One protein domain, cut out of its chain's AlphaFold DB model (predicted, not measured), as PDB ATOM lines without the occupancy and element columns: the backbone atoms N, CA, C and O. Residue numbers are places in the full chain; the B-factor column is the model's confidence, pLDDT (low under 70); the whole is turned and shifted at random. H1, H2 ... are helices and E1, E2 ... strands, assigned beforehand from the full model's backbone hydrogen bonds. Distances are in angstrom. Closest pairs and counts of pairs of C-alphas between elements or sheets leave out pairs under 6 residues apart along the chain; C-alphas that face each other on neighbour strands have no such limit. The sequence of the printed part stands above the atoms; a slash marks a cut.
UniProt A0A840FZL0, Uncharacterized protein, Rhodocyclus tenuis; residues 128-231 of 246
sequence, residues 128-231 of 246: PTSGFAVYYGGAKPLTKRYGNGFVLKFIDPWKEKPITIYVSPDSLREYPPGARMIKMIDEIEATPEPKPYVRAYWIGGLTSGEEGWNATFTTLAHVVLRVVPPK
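What this domain is: This is residues 128 to 231 of the 246 residues of an uncharacterized protein of Rhodocyclus tenuis (UniProt A0A840FZL0). Two strongly twisted sheets form a sandwich, face to face with their strands crossed: a smaller one of E1, E5 and E8, and a larger one of E2, E3, E4, E7 and E6. Helix H2 packs over E8 of the smaller sheet, and the short helix H1 makes a corner with H2 near E3. The printed part has 104 residues, with two named helices and eight named strands in the order E1 E2 E3 E4 H1 H2 E5 E6 E7 E8, class mixed. The smaller sheet, order E1 E5 E8, is antiparallel; the larger, order E2 E3 E4 E7 E6, is mixed. The whole is compact, with a radius of gyration of the C-alphas of 13.3 A, and spans 38 by 32 by 24 A.

Where its parts are: E1, residues 134 to 139, begins at C-alpha 134 (-5.348, 18.569, -25.622) and is 15.4 A long. E2, residues 144 to 146, E3, residues 149 to 153, and E4, residues 163 to 167, follow. H1 is residues 169 to 174, and H2, residues 178 to 190, is 18.4 A long. E5, residues 197 to 203, is the longest strand at 20.1 A. E6, residues 205 to 208, and E7, residues 213 to 216, precede E8, residues 223 to 228, 16.0 A long, which ends at C-alpha 228 (1.016, 11.314, -10.119).

How they stand to each other: E5 is antiparallel to E1, with N 135 and O 202 2.8 A apart, and to E8, with N 199 and O 226 2.8 A apart. E2, E3 and E4 form a meander, each strand the antiparallel neighbour of the one before; N 146 and O 149 are 2.9 A apart, as are N 152 and O 165. E4 and E7 are parallel, with N 215 and O 164 2.8 A apart. E6 and E7 are an antiparallel hairpin, with N 214 and O 207 2.8 A apart. The facing parts of the two sheets are 9.6 A centre to centre, their strands at 67 degrees. H2 is on the smaller sheet at a height over the sheet of 10.2 A; its closest C-alphas to E8 are Met 181 and Leu 225, 7.5 A. With residues 178 to 185 it only grazes the larger sheet. H1 also only grazes that sheet, Pro 169 and Gly 149 of E3 having C-alphas 4.2 A apart. H1 and H2 touch only at the corner, by residues 178 to 182 of H2, the closest C-alphas being Leu 172 and Gly 178, 4.5 A. In both helices every O i to N i+4 pair is within hydrogen-bond range.

The domain as a whole: The C-alphas farthest apart, Ser 130 and Pro 192, are 40.7 A apart. The printed part has no cut and no long link. Its mean pLDDT is 84.2, with residues 141, 176 and 230 to 231 under 70.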
ATOM      1  N   PRO A 128     -12.041  11.501 -29.582       84.88
ATOM      2  CA  PRO A 128     -11.518  12.574 -30.403       84.88
ATOM      3  C   PRO A 128     -12.613  13.592 -30.751       84.88
ATOM      4  O   PRO A 128     -13.797  13.261 -30.827       84.88
ATOM      5  N   THR A 129     -12.211  14.838 -30.980       84.25
ATOM      6  CA  THR A 129     -13.094  15.937 -31.391       84.25
ATOM      7  C   THR A 129     -12.584  16.601 -32.659       84.25
ATOM      8  O   THR A 129     -11.398  16.516 -32.976       84.25
ATOM      9  N   SER A 130     -13.474  17.292 -33.366       76.19
ATOM     10  CA  SER A 130     -13.085  18.222 -34.420       76.19
ATOM     11  C   SER A 130     -12.432  19.469 -33.812       76.19
ATOM     12  O   SER A 130     -12.949  20.058 -32.861       76.19
ATOM     13  N   GLY A 131     -11.286  19.867 -34.366       78.56
ATOM     14  CA  GLY A 131     -10.553  21.071 -33.973       78.56
ATOM     15  C   GLY A 131      -9.466  20.838 -32.921       78.56
ATOM     16  O   GLY A 131      -8.992  19.722 -32.718       78.56
ATOM     17  N   PHE A 132      -9.026  21.925 -32.284       83.88
ATOM     18  CA  PHE A 132      -7.961  21.876 -31.287       83.88
ATOM     19  C   PHE A 132      -8.421  21.172 -30.012       83.88
ATOM     20  O   PHE A 132      -9.371  21.612 -29.362       83.88
ATOM     21  N   ALA A 133      -7.695  20.134 -29.612       87.31
ATOM     22  CA  ALA A 133      -7.848  19.532 -28.302       87.31
ATOM     23  C   ALA A 133      -6.505  19.056 -27.752       87.31
ATOM     24  O   ALA A 133      -5.649  18.537 -28.472       87.31
ATOM     25  N   VAL A 134      -6.362  19.215 -26.442       90.81
ATOM     26  CA  VAL A 134      -5.348  18.569 -25.622       90.81
ATOM     27  C   VAL A 134      -6.016  17.386 -24.947       90.81
ATOM     28  O   VAL A 134      -6.847  17.552 -24.050       90.81
ATOM     29  N   TYR A 135      -5.662  16.186 -25.373       92.69
ATOM     30  CA  TYR A 135      -6.158  14.969 -24.755       92.69
ATOM     31  C   TYR A 135      -5.347  14.658 -23.509       92.69
ATOM     32  O   TYR A 135      -4.134  14.863 -23.487       92.69
ATOM     33  N   TYR A 136      -6.005  14.162 -22.466       93.62
ATOM     34  CA  TYR A 136      -5.323  13.729 -21.256       93.62
ATOM     35  C   TYR A 136      -5.974  12.507 -20.623       93.62
ATOM     36  O   TYR A 136      -7.190  12.317 -20.702       93.62
ATOM     37  N   GLY A 137      -5.163  11.691 -19.954       91.62
ATOM     38  CA  GLY A 137      -5.634  10.509 -19.241       91.62
ATOM     39  C   GLY A 137      -4.568   9.890 -18.347       91.62
ATOM     40  O   GLY A 137      -3.379  10.197 -18.458       91.62
ATOM     41  N   GLY A 138      -5.012   9.023 -17.438       89.81
ATOM     42  CA  GLY A 138      -4.121   8.202 -16.624       89.81
ATOM     43  C   GLY A 138      -3.604   7.012 -17.424       89.81
ATOM     44  O   GLY A 138      -4.383   6.282 -18.034       89.81
ATOM     45  N   ALA A 139      -2.297   6.801 -17.399       87.50
ATOM     46  CA  ALA A 139      -1.608   5.690 -18.019       87.50
ATOM     47  C   ALA A 139      -0.861   4.861 -16.981       87.50
ATOM     48  O   ALA A 139      -0.343   5.365 -15.978       87.50
ATOM     49  N   LYS A 140      -0.818   3.553 -17.240       83.94
ATOM     50  CA  LYS A 140       0.006   2.640 -16.464       83.94
ATOM     51  C   LYS A 140       1.482   2.964 -16.721       83.94
ATOM     52  O   LYS A 140       1.837   3.237 -17.868       83.94
ATOM     53  N   PRO A 141       2.317   2.919 -15.672       68.25
ATOM     54  CA  PRO A 141       3.659   3.495 -15.668       68.25
ATOM     55  C   PRO A 141       4.570   2.999 -16.788       68.25
ATOM     56  O   PRO A 141       5.335   3.782 -17.336       68.25
ATOM     57  N   LEU A 142       4.468   1.722 -17.160       75.75
ATOM     58  CA  LEU A 142       5.232   1.161 -18.264       75.75
ATOM     59  C   LEU A 142       4.573  -0.137 -18.720       75.75
ATOM     60  O   LEU A 142       4.353  -1.033 -17.908       75.75
ATOM     61  N   THR A 143       4.219  -0.232 -20.001       73.00
ATOM     62  CA  THR A 143       3.708  -1.492 -20.573       73.00
ATOM     63  C   THR A 143       4.807  -2.242 -21.311       73.00
ATOM     64  O   THR A 143       4.897  -3.460 -21.199       73.00
ATOM     65  N   LYS A 144       5.655  -1.521 -22.056       81.75
ATOM     66  CA  LYS A 144       6.760  -2.103 -22.821       81.75
ATOM     67  C   LYS A 144       7.859  -1.066 -23.061       81.75
ATOM     68  O   LYS A 144       7.545   0.107 -23.272       81.75
ATOM     69  N   ARG A 145       9.122  -1.506 -23.066       83.81
ATOM     70  CA  ARG A 145      10.290  -0.709 -23.482       83.81
ATOM     71  C   ARG A 145      10.856  -1.201 -24.804       83.81
ATOM     72  O   ARG A 145      10.813  -2.392 -25.102       83.81
ATOM     73  N   TYR A 146      11.427  -0.266 -25.548       83.88
ATOM     74  CA  TYR A 146      12.164  -0.496 -26.783       83.88
ATOM     75  C   TYR A 146      13.452   0.327 -26.723       83.88
ATOM     76  O   TYR A 146      13.492   1.465 -27.182       83.88
ATOM     77  N   GLY A 147      14.493  -0.198 -26.072       84.88
ATOM     78  CA  GLY A 147      15.663   0.609 -25.708       84.88
ATOM     79  C   GLY A 147      15.249   1.792 -24.824       84.88
ATOM     80  O   GLY A 147      14.640   1.589 -23.775       84.88
ATOM     81  N   ASN A 148      15.520   3.020 -25.281       83.44
ATOM     82  CA  ASN A 148      15.091   4.249 -24.594       83.44
ATOM     83  C   ASN A 148      13.637   4.647 -24.906       83.44
ATOM     84  O   ASN A 148      13.090   5.518 -24.237       83.44
ATOM     85  N   GLY A 149      13.018   4.041 -25.924       87.44
ATOM     86  CA  GLY A 149      11.613   4.245 -26.263       87.44
ATOM     87  C   GLY A 149      10.685   3.450 -25.351       87.44
ATOM     88  O   GLY A 149      11.081   2.453 -24.739       87.44
ATOM     89  N   PHE A 150       9.425   3.868 -25.269       90.00
ATOM     90  CA  PHE A 150       8.458   3.263 -24.357       90.00
ATOM     91  C   PHE A 150       7.022   3.327 -24.883       90.00
ATOM     92  O   PHE A 150       6.656   4.195 -25.677       90.00
ATOM     93  N   VAL A 151       6.200   2.388 -24.408       91.12
ATOM     94  CA  VAL A 151       4.750   2.358 -24.625       91.12
ATOM     95  C   VAL A 151       4.028   2.527 -23.296       91.12
ATOM     96  O   VAL A 151       4.239   1.760 -22.347       91.12
ATOM     97  N   LEU A 152       3.124   3.502 -23.265       90.62
ATOM     98  CA  LEU A 152       2.185   3.731 -22.175       90.62
ATOM     99  C   LEU A 152       0.793   3.261 -22.593       90.62
ATOM    100  O   LEU A 152       0.277   3.686 -23.625       90.62
ATOM    101  N   LYS A 153       0.167   2.414 -21.772       91.38
ATOM    102  CA  LYS A 153      -1.228   1.989 -21.939       91.38
ATOM    103  C   LYS A 153      -2.116   2.768 -20.978       91.38
ATOM    104  O   LYS A 153      -1.891   2.748 -19.764       91.38
ATOM    105  N   PHE A 154      -3.121   3.446 -21.512       91.00
ATOM    106  CA  PHE A 154      -4.077   4.204 -20.719       91.00
ATOM    107  C   PHE A 154      -4.982   3.272 -19.915       91.00
ATOM    108  O   PHE A 154      -5.356   2.190 -20.368       91.00
ATOM    109  N   ILE A 155      -5.312   3.702 -18.699       88.75
ATOM    110  CA  ILE A 155      -6.231   3.007 -17.791       88.75
ATOM    111  C   ILE A 155      -7.657   3.098 -18.334       88.75
ATOM    112  O   ILE A 155      -8.437   2.157 -18.220       88.75
ATOM    113  N   ASP A 156      -7.970   4.238 -18.938       88.38
ATOM    114  CA  ASP A 156      -9.302   4.588 -19.381       88.38
ATOM    115  C   ASP A 156      -9.471   4.312 -20.883       88.38
ATOM    116  O   ASP A 156      -8.883   5.034 -21.698       88.38
ATOM    117  N   PRO A 157     -10.252   3.283 -21.264       86.56
ATOM    118  CA  PRO A 157     -10.480   2.945 -22.661       86.56
ATOM    119  C   PRO A 157     -11.435   3.937 -23.333       86.56
ATOM    120  O   PRO A 157     -12.217   4.631 -22.676       86.56
ATOM    121  N   TRP A 158     -11.421   3.947 -24.665       86.88
ATOM    122  CA  TRP A 158     -12.440   4.611 -25.475       86.88
ATOM    123  C   TRP A 158     -13.107   3.588 -26.392       86.88
ATOM    124  O   TRP A 158     -12.427   2.845 -27.101       86.88
ATOM    125  N   LYS A 159     -14.446   3.533 -26.356       86.56
ATOM    126  CA  LYS A 159     -15.247   2.485 -27.020       86.56
ATOM    127  C   LYS A 159     -14.763   1.071 -26.665       86.56
ATOM    128  O   LYS A 159     -14.512   0.268 -27.555       86.56
ATOM    129  N   GLU A 160     -14.533   0.826 -25.371       86.25
ATOM    130  CA  GLU A 160     -14.059  -0.457 -24.810       86.25
ATOM    131  C   GLU A 160     -12.671  -0.918 -25.288       86.25
ATOM    132  O   GLU A 160     -12.147  -1.922 -24.812       86.25
ATOM    133  N   LYS A 161     -12.019  -0.147 -26.163       89.00
ATOM    134  CA  LYS A 161     -10.677  -0.427 -26.661       89.00
ATOM    135  C   LYS A 161      -9.626   0.372 -25.890       89.00
ATOM    136  O   LYS A 161      -9.856   1.546 -25.571       89.00
ATOM    137  N   PRO A 162      -8.461  -0.228 -25.587       89.69
ATOM    138  CA  PRO A 162      -7.389   0.474 -24.900       89.69
ATOM    139  C   PRO A 162      -6.825   1.591 -25.777       89.69
ATOM    140  O   PRO A 162      -6.787   1.470 -27.000       89.69
ATOM    141  N   ILE A 163      -6.357   2.659 -25.136       91.50
ATOM    142  CA  ILE A 163      -5.570   3.704 -25.794       91.50
ATOM    143  C   ILE A 163      -4.103   3.499 -25.420       91.50
ATOM    144  O   ILE A 163      -3.793   3.197 -24.264       91.50
ATOM    145  N   THR A 164      -3.200   3.677 -26.375       92.50
ATOM    146  CA  THR A 164      -1.752   3.587 -26.178       92.50
ATOM    147  C   THR A 164      -1.050   4.831 -26.722       92.50
ATOM    148  O   THR A 164      -1.443   5.397 -27.739       92.50
ATOM    149  N   ILE A 165       0.005   5.272 -26.034       91.94
ATOM    150  CA  ILE A 165       0.997   6.215 -26.565       91.94
ATOM    151  C   ILE A 165       2.291   5.440 -26.756       91.94
ATOM    152  O   ILE A 165       2.793   4.833 -25.809       91.94
ATOM    153  N   TYR A 166       2.839   5.500 -27.965       91.62
ATOM    154  CA  TYR A 166       4.185   5.034 -28.255       91.62
ATOM    155  C   TYR A 166       5.114   6.230 -28.447       91.62
ATOM    156  O   TYR A 166       4.798   7.160 -29.187       91.62
ATOM    157  N   VAL A 167       6.265   6.187 -27.785       89.94
ATOM    158  CA  VAL A 167       7.342   7.158 -27.948       89.94
ATOM    159  C   VAL A 167       8.574   6.415 -28.446       89.94
ATOM    160  O   VAL A 167       9.103   5.543 -27.753       89.94
ATOM    161  N   SER A 168       9.020   6.756 -29.657       88.44
ATOM    162  CA  SER A 168      10.166   6.097 -30.280       88.44
ATOM    163  C   SER A 168      11.502   6.561 -29.671       88.44
ATOM    164  O   SER A 168      11.603   7.702 -29.201       88.44
ATOM    165  N   PRO A 169      12.549   5.713 -29.693       87.31
ATOM    166  CA  PRO A 169      13.889   6.094 -29.241       87.31
ATOM    167  C   PRO A 169      14.474   7.263 -30.036       87.31
ATOM    168  O   PRO A 169      15.128   8.125 -29.453       87.31
ATOM    169  N   ASP A 170      14.227   7.301 -31.346       84.81
ATOM    170  CA  ASP A 170      14.763   8.330 -32.239       84.81
ATOM    171  C   ASP A 170      14.129   9.686 -31.938       84.81
ATOM    172  O   ASP A 170      14.839  10.665 -31.715       84.81
ATOM    173  N   SER A 171      12.804   9.714 -31.745       79.31
ATOM    174  CA  SER A 171      12.107  10.924 -31.304       79.31
ATOM    175  C   SER A 171      12.681  11.463 -29.986       79.31
ATOM    176  O   SER A 171      12.836  12.671 -29.830       79.31
ATOM    177  N   LEU A 172      13.029  10.585 -29.035       81.81
ATOM    178  CA  LEU A 172      13.623  10.988 -27.753       81.81
ATOM    179  C   LEU A 172      15.056  11.514 -27.880       81.81
ATOM    180  O   LEU A 172      15.451  12.354 -27.074       81.81
ATOM    181  N   ARG A 173      15.831  11.027 -28.855       79.44
ATOM    182  CA  ARG A 173      17.189  11.520 -29.135       79.44
ATOM    183  C   ARG A 173      17.163  12.898 -29.786       79.44
ATOM    184  O   ARG A 173      17.973  13.750 -29.437       79.44
ATOM    185  N   GLU A 174      16.223  13.118 -30.698       72.19
ATOM    186  CA  GLU A 174      16.073  14.372 -31.443       72.19
ATOM    187  C   GLU A 174      15.429  15.492 -30.617       72.19
ATOM    188  O   GLU A 174      15.567  16.672 -30.939       72.19
ATOM    189  N   TYR A 175      14.740  15.147 -29.527       74.69
ATOM    190  CA  TYR A 175      14.080  16.102 -28.648       74.69
ATOM    191  C   TYR A 175      14.906  16.330 -27.371       74.69
ATOM    192  O   TYR A 175      14.917  15.459 -26.502       74.69
ATOM    193  N   PRO A 176      15.547  17.499 -27.168       69.50
ATOM    194  CA  PRO A 176      16.421  17.730 -26.008       69.50
ATOM    195  C   PRO A 176      15.765  17.493 -24.629       69.50
ATOM    196  O   PRO A 176      16.427  16.969 -23.731       69.50
ATOM    197  N   PRO A 177      14.468  17.806 -24.408       71.25
ATOM    198  CA  PRO A 177      13.769  17.430 -23.175       71.25
ATOM    199  C   PRO A 177      13.492  15.923 -23.026       71.25
ATOM    200  O   PRO A 177      13.121  15.487 -21.937       71.25
ATOM    201  N   GLY A 178      13.700  15.119 -24.071       72.50
ATOM    202  CA  GLY A 178      13.537  13.665 -24.078       72.50
ATOM    203  C   GLY A 178      14.385  12.958 -23.021       72.50
ATOM    204  O   GLY A 178      13.897  12.041 -22.369       72.50
ATOM    205  N   ALA A 179      15.591  13.458 -22.725       76.12
ATOM    206  CA  ALA A 179      16.422  12.931 -21.638       76.12
ATOM    207  C   ALA A 179      15.734  13.012 -20.258       76.12
ATOM    208  O   ALA A 179      15.898  12.123 -19.425       76.12
ATOM    209  N   ARG A 180      14.919  14.053 -20.015       80.75
ATOM    210  CA  ARG A 180      14.136  14.177 -18.771       80.75
ATOM    211  C   ARG A 180      12.983  13.184 -18.731       80.75
ATOM    212  O   ARG A 180      12.706  12.642 -17.669       80.75
ATOM    213  N   MET A 181      12.330  12.947 -19.871       81.62
ATOM    214  CA  MET A 181      11.284  11.927 -19.976       81.62
ATOM    215  C   MET A 181      11.851  10.536 -19.701       81.62
ATOM    216  O   MET A 181      11.261   9.808 -18.914       81.62
ATOM    217  N   ILE A 182      13.009  10.204 -20.278       84.94
ATOM    218  CA  ILE A 182      13.696   8.929 -20.027       84.94
ATOM    219  C   ILE A 182      13.982   8.776 -18.532       84.94
ATOM    220  O   ILE A 182      13.512   7.822 -17.924       84.94
ATOM    221  N   LYS A 183      14.637   9.773 -17.917       87.00
ATOM    222  CA  LYS A 183      14.953   9.745 -16.483       87.00
ATOM    223  C   LYS A 183      13.709   9.562 -15.610       87.00
ATOM    224  O   LYS A 183      13.726   8.773 -14.676       87.00
ATOM    225  N   MET A 184      12.621  10.261 -15.926       85.38
ATOM    226  CA  MET A 184      11.354  10.126 -15.207       85.38
ATOM    227  C   MET A 184      10.780   8.705 -15.326       85.38
ATOM    228  O   MET A 184      10.303   8.152 -14.340       85.38
ATOM    229  N   ILE A 185      10.820   8.104 -16.518       86.12
ATOM    230  CA  ILE A 185      10.355   6.726 -16.732       86.12
ATOM    231  C   ILE A 185      11.265   5.719 -16.005       86.12
ATOM    232  O   ILE A 185      10.755   4.774 -15.406       86.12
ATOM    233  N   ASP A 186      12.579   5.952 -15.978       86.56
ATOM    234  CA  ASP A 186      13.538   5.147 -15.209       86.56
ATOM    235  C   ASP A 186      13.261   5.213 -13.698       86.56
ATOM    236  O   ASP A 186      13.228   4.181 -13.032       86.56
ATOM    237  N   GLU A 187      12.989   6.405 -13.158       86.31
ATOM    238  CA  GLU A 187      12.630   6.601 -11.743       86.31
ATOM    239  C   GLU A 187      11.329   5.872 -11.372       86.31
ATOM    240  O   GLU A 187      11.240   5.220 -10.330       86.31
ATOM    241  N   ILE A 188      10.321   5.938 -12.245       84.31
ATOM    242  CA  ILE A 188       9.053   5.223 -12.061       84.31
ATOM    243  C   ILE A 188       9.269   3.707 -12.043       84.31
ATOM    244  O   ILE A 188       8.627   3.000 -11.266       84.31
ATOM    245  N   GLU A 189      10.142   3.191 -12.907       82.50
ATOM    246  CA  GLU A 189      10.430   1.762 -12.974       82.50
ATOM    247  C   GLU A 189      11.229   1.268 -11.767       82.50
ATOM    248  O   GLU A 189      10.953   0.175 -11.274       82.50
ATOM    249  N   ALA A 190      12.154   2.090 -11.267       84.44
ATOM    250  CA  ALA A 190      12.932   1.814 -10.063       84.44
ATOM    251  C   ALA A 190      12.098   1.876  -8.767       84.44
ATOM    252  O   ALA A 190      12.542   1.389  -7.728       84.44
ATOM    253  N   THR A 191      10.900   2.469  -8.805       82.31
ATOM    254  CA  THR A 191      10.029   2.588  -7.629       82.31
ATOM    255  C   THR A 191       9.372   1.234  -7.302       82.31
ATOM    256  O   THR A 191       8.717   0.653  -8.177       82.31
ATOM    257  N   PRO A 192       9.499   0.722  -6.057       76.31
ATOM    258  CA  PRO A 192       8.833  -0.510  -5.635       76.31
ATOM    259  C   PRO A 192       7.307  -0.345  -5.617       76.31
ATOM    260  O   PRO A 192       6.782   0.767  -5.581       76.31
ATOM    261  N   GLU A 193       6.571  -1.456  -5.666       78.19
ATOM    262  CA  GLU A 193       5.108  -1.399  -5.677       78.19
ATOM    263  C   GLU A 193       4.542  -0.745  -4.399       78.19
ATOM    264  O   GLU A 193       5.054  -0.999  -3.307       78.19
ATOM    265  N   PRO A 194       3.465   0.062  -4.501       74.25
ATOM    266  CA  PRO A 194       2.680   0.366  -5.699       74.25
ATOM    267  C   PRO A 194       3.334   1.426  -6.598       74.25
ATOM    268  O   PRO A 194       3.624   2.542  -6.166       74.25
ATOM    269  N   LYS A 195       3.487   1.107  -7.891       77.38
ATOM    270  CA  LYS A 195       4.057   2.050  -8.861       77.38
ATOM    271  C   LYS A 195       3.144   3.276  -9.033       77.38
ATOM    272  O   LYS A 195       1.921   3.112  -9.125       77.38
ATOM    273  N   PRO A 196       3.705   4.495  -9.130       80.44
ATOM    274  CA  PRO A 196       2.930   5.680  -9.473       80.44
ATOM    275  C   PRO A 196       2.304   5.518 -10.862       80.44
ATOM    276  O   PRO A 196       2.844   4.830 -11.729       80.44
ATOM    277  N   TYR A 197       1.162   6.159 -11.095       84.12
ATOM    278  CA  TYR A 197       0.578   6.222 -12.433       84.12
ATOM    279  C   TYR A 197       1.010   7.510 -13.130       84.12
ATOM    280  O   TYR A 197       1.262   8.541 -12.501       84.12
ATOM    281  N   VAL A 198       1.108   7.454 -14.453       88.88
ATOM    282  CA  VAL A 198       1.558   8.584 -15.269       88.88
ATOM    283  C   VAL A 198       0.338   9.246 -15.868       88.88
ATOM    284  O   VAL A 198      -0.448   8.598 -16.550       88.88
ATOM    285  N   ARG A 199       0.158  10.544 -15.654       92.00
ATOM    286  CA  ARG A 199      -0.817  11.317 -16.414       92.00
ATOM    287  C   ARG A 199      -0.145  11.843 -17.672       92.00
ATOM    288  O   ARG A 199       0.820  12.601 -17.595       92.00
ATOM    289  N   ALA A 200      -0.649  11.426 -18.822       92.31
ATOM    290  CA  ALA A 200      -0.161  11.880 -20.112       92.31
ATOM    291  C   ALA A 200      -1.121  12.915 -20.698       92.31
ATOM    292  O   ALA A 200      -2.339  12.765 -20.588       92.31
ATOM    293  N   TYR A 201      -0.550  13.936 -21.325       92.62
ATOM    294  CA  TYR A 201      -1.228  14.993 -22.061       92.62
ATOM    295  C   TYR A 201      -0.642  15.055 -23.464       92.62
ATOM    296  O   TYR A 201       0.583  15.038 -23.600       92.62
ATOM    297  N   TRP A 202      -1.474  15.162 -24.497       91.62
ATOM    298  CA  TRP A 202      -0.970  15.342 -25.854       91.62
ATOM    299  C   TRP A 202      -1.874  16.178 -26.754       91.62
ATOM    300  O   TRP A 202      -3.089  16.227 -26.569       91.62
ATOM    301  N   ILE A 203      -1.263  16.827 -27.745       88.31
ATOM    302  CA  ILE A 203      -1.956  17.478 -28.863       88.31
ATOM    303  C   ILE A 203      -1.834  16.572 -30.087       88.31
ATOM    304  O   ILE A 203      -0.733  16.159 -30.452       88.31
ATOM    305  N   GLY A 204      -2.958  16.300 -30.745       85.56
ATOM    306  CA  GLY A 204      -2.996  15.502 -31.963       85.56
ATOM    307  C   GLY A 204      -4.314  14.757 -32.096       85.56
ATOM    308  O   GLY A 204      -5.372  15.376 -32.023       85.56
ATOM    309  N   GLY A 205      -4.259  13.443 -32.294       86.56
ATOM    310  CA  GLY A 205      -5.451  12.636 -32.530       86.56
ATOM    311  C   GLY A 205      -5.373  11.232 -31.944       86.56
ATOM    312  O   GLY A 205      -4.491  10.901 -31.148       86.56
ATOM    313  N   LEU A 206      -6.347  10.420 -32.348       88.62
ATOM    314  CA  LEU A 206      -6.413   8.987 -32.095       88.62
ATOM    315  C   LEU A 206      -6.608   8.287 -33.439       88.62
ATOM    316  O   LEU A 206      -7.528   8.627 -34.182       88.62
ATOM    317  N   THR A 207      -5.763   7.309 -33.744       89.12
ATOM    318  CA  THR A 207      -5.898   6.439 -34.918       89.12
ATOM    319  C   THR A 207      -6.202   5.015 -34.481       89.12
ATOM    320  O   THR A 207      -5.842   4.597 -33.381       89.12
ATOM    321  N   SER A 208      -6.910   4.260 -35.322       87.81
ATOM    322  CA  SER A 208      -7.166   2.847 -35.037       87.81
ATOM    323  C   SER A 208      -5.880   2.046 -35.235       87.81
ATOM    324  O   SER A 208      -5.218   2.184 -36.260       87.81
ATOM    325  N   GLY A 209      -5.542   1.210 -34.261       84.81
ATOM    326  CA  GLY A 209      -4.505   0.186 -34.336       84.81
ATOM    327  C   GLY A 209      -5.096  -1.220 -34.221       84.81
ATOM    328  O   GLY A 209      -6.312  -1.384 -34.120       84.81
ATOM    329  N   GLU A 210      -4.225  -2.229 -34.212       80.44
ATOM    330  CA  GLU A 210      -4.611  -3.645 -34.122       80.44
ATOM    331  C   GLU A 210      -5.235  -3.990 -32.759       80.44
ATOM    332  O   GLU A 210      -6.313  -4.576 -32.694       80.44
ATOM    333  N   GLU A 211      -4.605  -3.559 -31.661       80.69
ATOM    334  CA  GLU A 211      -5.065  -3.849 -30.291       80.69
ATOM    335  C   GLU A 211      -6.043  -2.806 -29.721       80.69
ATOM    336  O   GLU A 211      -6.623  -3.007 -28.651       80.69
ATOM    337  N   GLY A 212      -6.217  -1.663 -30.386       88.81
ATOM    338  CA  GLY A 212      -6.987  -0.551 -29.840       88.81
ATOM    339  C   GLY A 212      -6.760   0.767 -30.565       88.81
ATOM    340  O   GLY A 212      -6.708   0.805 -31.788       88.81
ATOM    341  N   TRP A 213      -6.658   1.858 -29.815       90.81
ATOM    342  CA  TRP A 213      -6.431   3.199 -30.344       90.81
ATOM    343  C   TRP A 213      -5.011   3.665 -30.042       90.81
ATOM    344  O   TRP A 213      -4.570   3.621 -28.897       90.81
ATOM    345  N   ASN A 214      -4.327   4.191 -31.048       90.00
ATOM    346  CA  ASN A 214      -3.015   4.795 -30.895       90.00
ATOM    347  C   ASN A 214      -3.164   6.315 -30.844       90.00
ATOM    348  O   ASN A 214      -3.769   6.926 -31.725       90.00
ATOM    349  N   ALA A 215      -2.609   6.938 -29.817       90.19
ATOM    350  CA  ALA A 215      -2.479   8.382 -29.760       90.19
ATOM    351  C   ALA A 215      -1.424   8.849 -30.764       90.19
ATOM    352  O   ALA A 215      -0.293   8.358 -30.773       90.19
ATOM    353  N   THR A 216      -1.798   9.816 -31.592       87.81
ATOM    354  CA  THR A 216      -0.930  10.392 -32.616       87.81
ATOM    355  C   THR A 216      -0.561  11.821 -32.266       87.81
ATOM    356  O   THR A 216      -1.381  12.590 -31.765       87.81
ATOM    357  N   PHE A 217       0.688  12.177 -32.542       85.81
ATOM    358  CA  PHE A 217       1.240  13.513 -32.361       85.81
ATOM    359  C   PHE A 217       2.362  13.727 -33.382       85.81
ATOM    360  O   PHE A 217       3.034  12.782 -33.784       85.81
ATOM    361  N   THR A 218       2.560  14.969 -33.811       79.44
ATOM    362  CA  THR A 218       3.564  15.323 -34.830       79.44
ATOM    363  C   THR A 218       4.968  15.506 -34.258       79.44
ATOM    364  O   THR A 218       5.959  15.300 -34.948       79.44
ATOM    365  N   THR A 219       5.083  15.926 -32.998       79.69
ATOM    366  CA  THR A 219       6.366  16.229 -32.350       79.69
ATOM    367  C   THR A 219       6.262  15.922 -30.862       79.69
ATOM    368  O   THR A 219       5.200  16.106 -30.273       79.69
ATOM    369  N   LEU A 220       7.357  15.518 -30.208       78.81
ATOM    370  CA  LEU A 220       7.344  15.267 -28.757       78.81
ATOM    371  C   LEU A 220       7.079  16.512 -27.902       78.81
ATOM    372  O   LEU A 220       6.653  16.384 -26.759       78.81
ATOM    373  N   ALA A 221       7.231  17.716 -28.455       77.94
ATOM    374  CA  ALA A 221       6.758  18.948 -27.822       77.94
ATOM    375  C   ALA A 221       5.233  18.958 -27.591       77.94
ATOM    376  O   ALA A 221       4.735  19.699 -26.742       77.94
ATOM    377  N   HIS A 222       4.494  18.124 -28.329       82.44
ATOM    378  CA  HIS A 222       3.060  17.906 -28.180       82.44
ATOM    379  C   HIS A 222       2.731  16.781 -27.203       82.44
ATOM    380  O   HIS A 222       1.579  16.370 -27.165       82.44
ATOM    381  N   VAL A 223       3.692  16.297 -26.415       87.06
ATOM    382  CA  VAL A 223       3.467  15.294 -25.371       87.06
ATOM    383  C   VAL A 223       4.056  15.791 -24.057       87.06
ATOM    384  O   VAL A 223       5.207  16.216 -23.983       87.06
ATOM    385  N   VAL A 224       3.265  15.724 -22.992       89.12
ATOM    386  CA  VAL A 224       3.689  16.051 -21.629       89.12
ATOM    387  C   VAL A 224       3.276  14.920 -20.710       89.12
ATOM    388  O   VAL A 224       2.128  14.482 -20.717       89.12
ATOM    389  N   LEU A 225       4.220  14.456 -19.900       89.38
ATOM    390  CA  LEU A 225       3.993  13.427 -18.897       89.38
ATOM    391  C   LEU A 225       4.145  14.047 -17.505       89.38
ATOM    392  O   LEU A 225       5.074  14.816 -17.255       89.38
ATOM    393  N   ARG A 226       3.224  13.716 -16.601       88.75
ATOM    394  CA  ARG A 226       3.263  14.086 -15.184       88.75
ATOM    395  C   ARG A 226       3.152  12.821 -14.348       88.75
ATOM    396  O   ARG A 226       2.228  12.030 -14.534       88.75
ATOM    397  N   VAL A 227       4.089  12.630 -13.428       85.88
ATOM    398  CA  VAL A 227       4.007  11.543 -12.450       85.88
ATOM    399  C   VAL A 227       2.988  11.945 -11.402       85.88
ATOM    400  O   VAL A 227       3.111  13.013 -10.804       85.88
ATOM    401  N   VAL A 228       1.976  11.109 -11.196       81.81
ATOM    402  CA  VAL A 228       1.016  11.314 -10.119       81.81
ATOM    403  C   VAL A 228       1.320  10.282  -9.038       81.81
ATOM    404  O   VAL A 228       1.342   9.083  -9.342       81.81
ATOM    405  N   PRO A 229       1.590  10.710  -7.790       72.81
ATOM    406  CA  PRO A 229       1.854   9.771  -6.717       72.81
ATOM    407  C   PRO A 229       0.649   8.835  -6.537       72.81
ATOM    408  O   PRO A 229      -0.500   9.247  -6.759       72.81
ATOM    409  N   PRO A 230       0.882   7.566  -6.165       66.56
ATOM    410  CA  PRO A 230      -0.211   6.656  -5.870       66.56
ATOM    411  C   PRO A 230      -1.049   7.282  -4.753       66.56
ATOM    412  O   PRO A 230      -0.528   7.640  -3.698       66.56
ATOM    413  N   LYS A 231      -2.354   7.458  -4.995       58.16
ATOM    414  CA  LYS A 231      -3.272   7.896  -3.942       58.16
ATOM    415  C   LYS A 231      -3.158   6.852  -2.834       58.16
ATOM    416  O   LYS A 231      -3.430   5.679  -3.108       58.16
TER     417      LYS A 231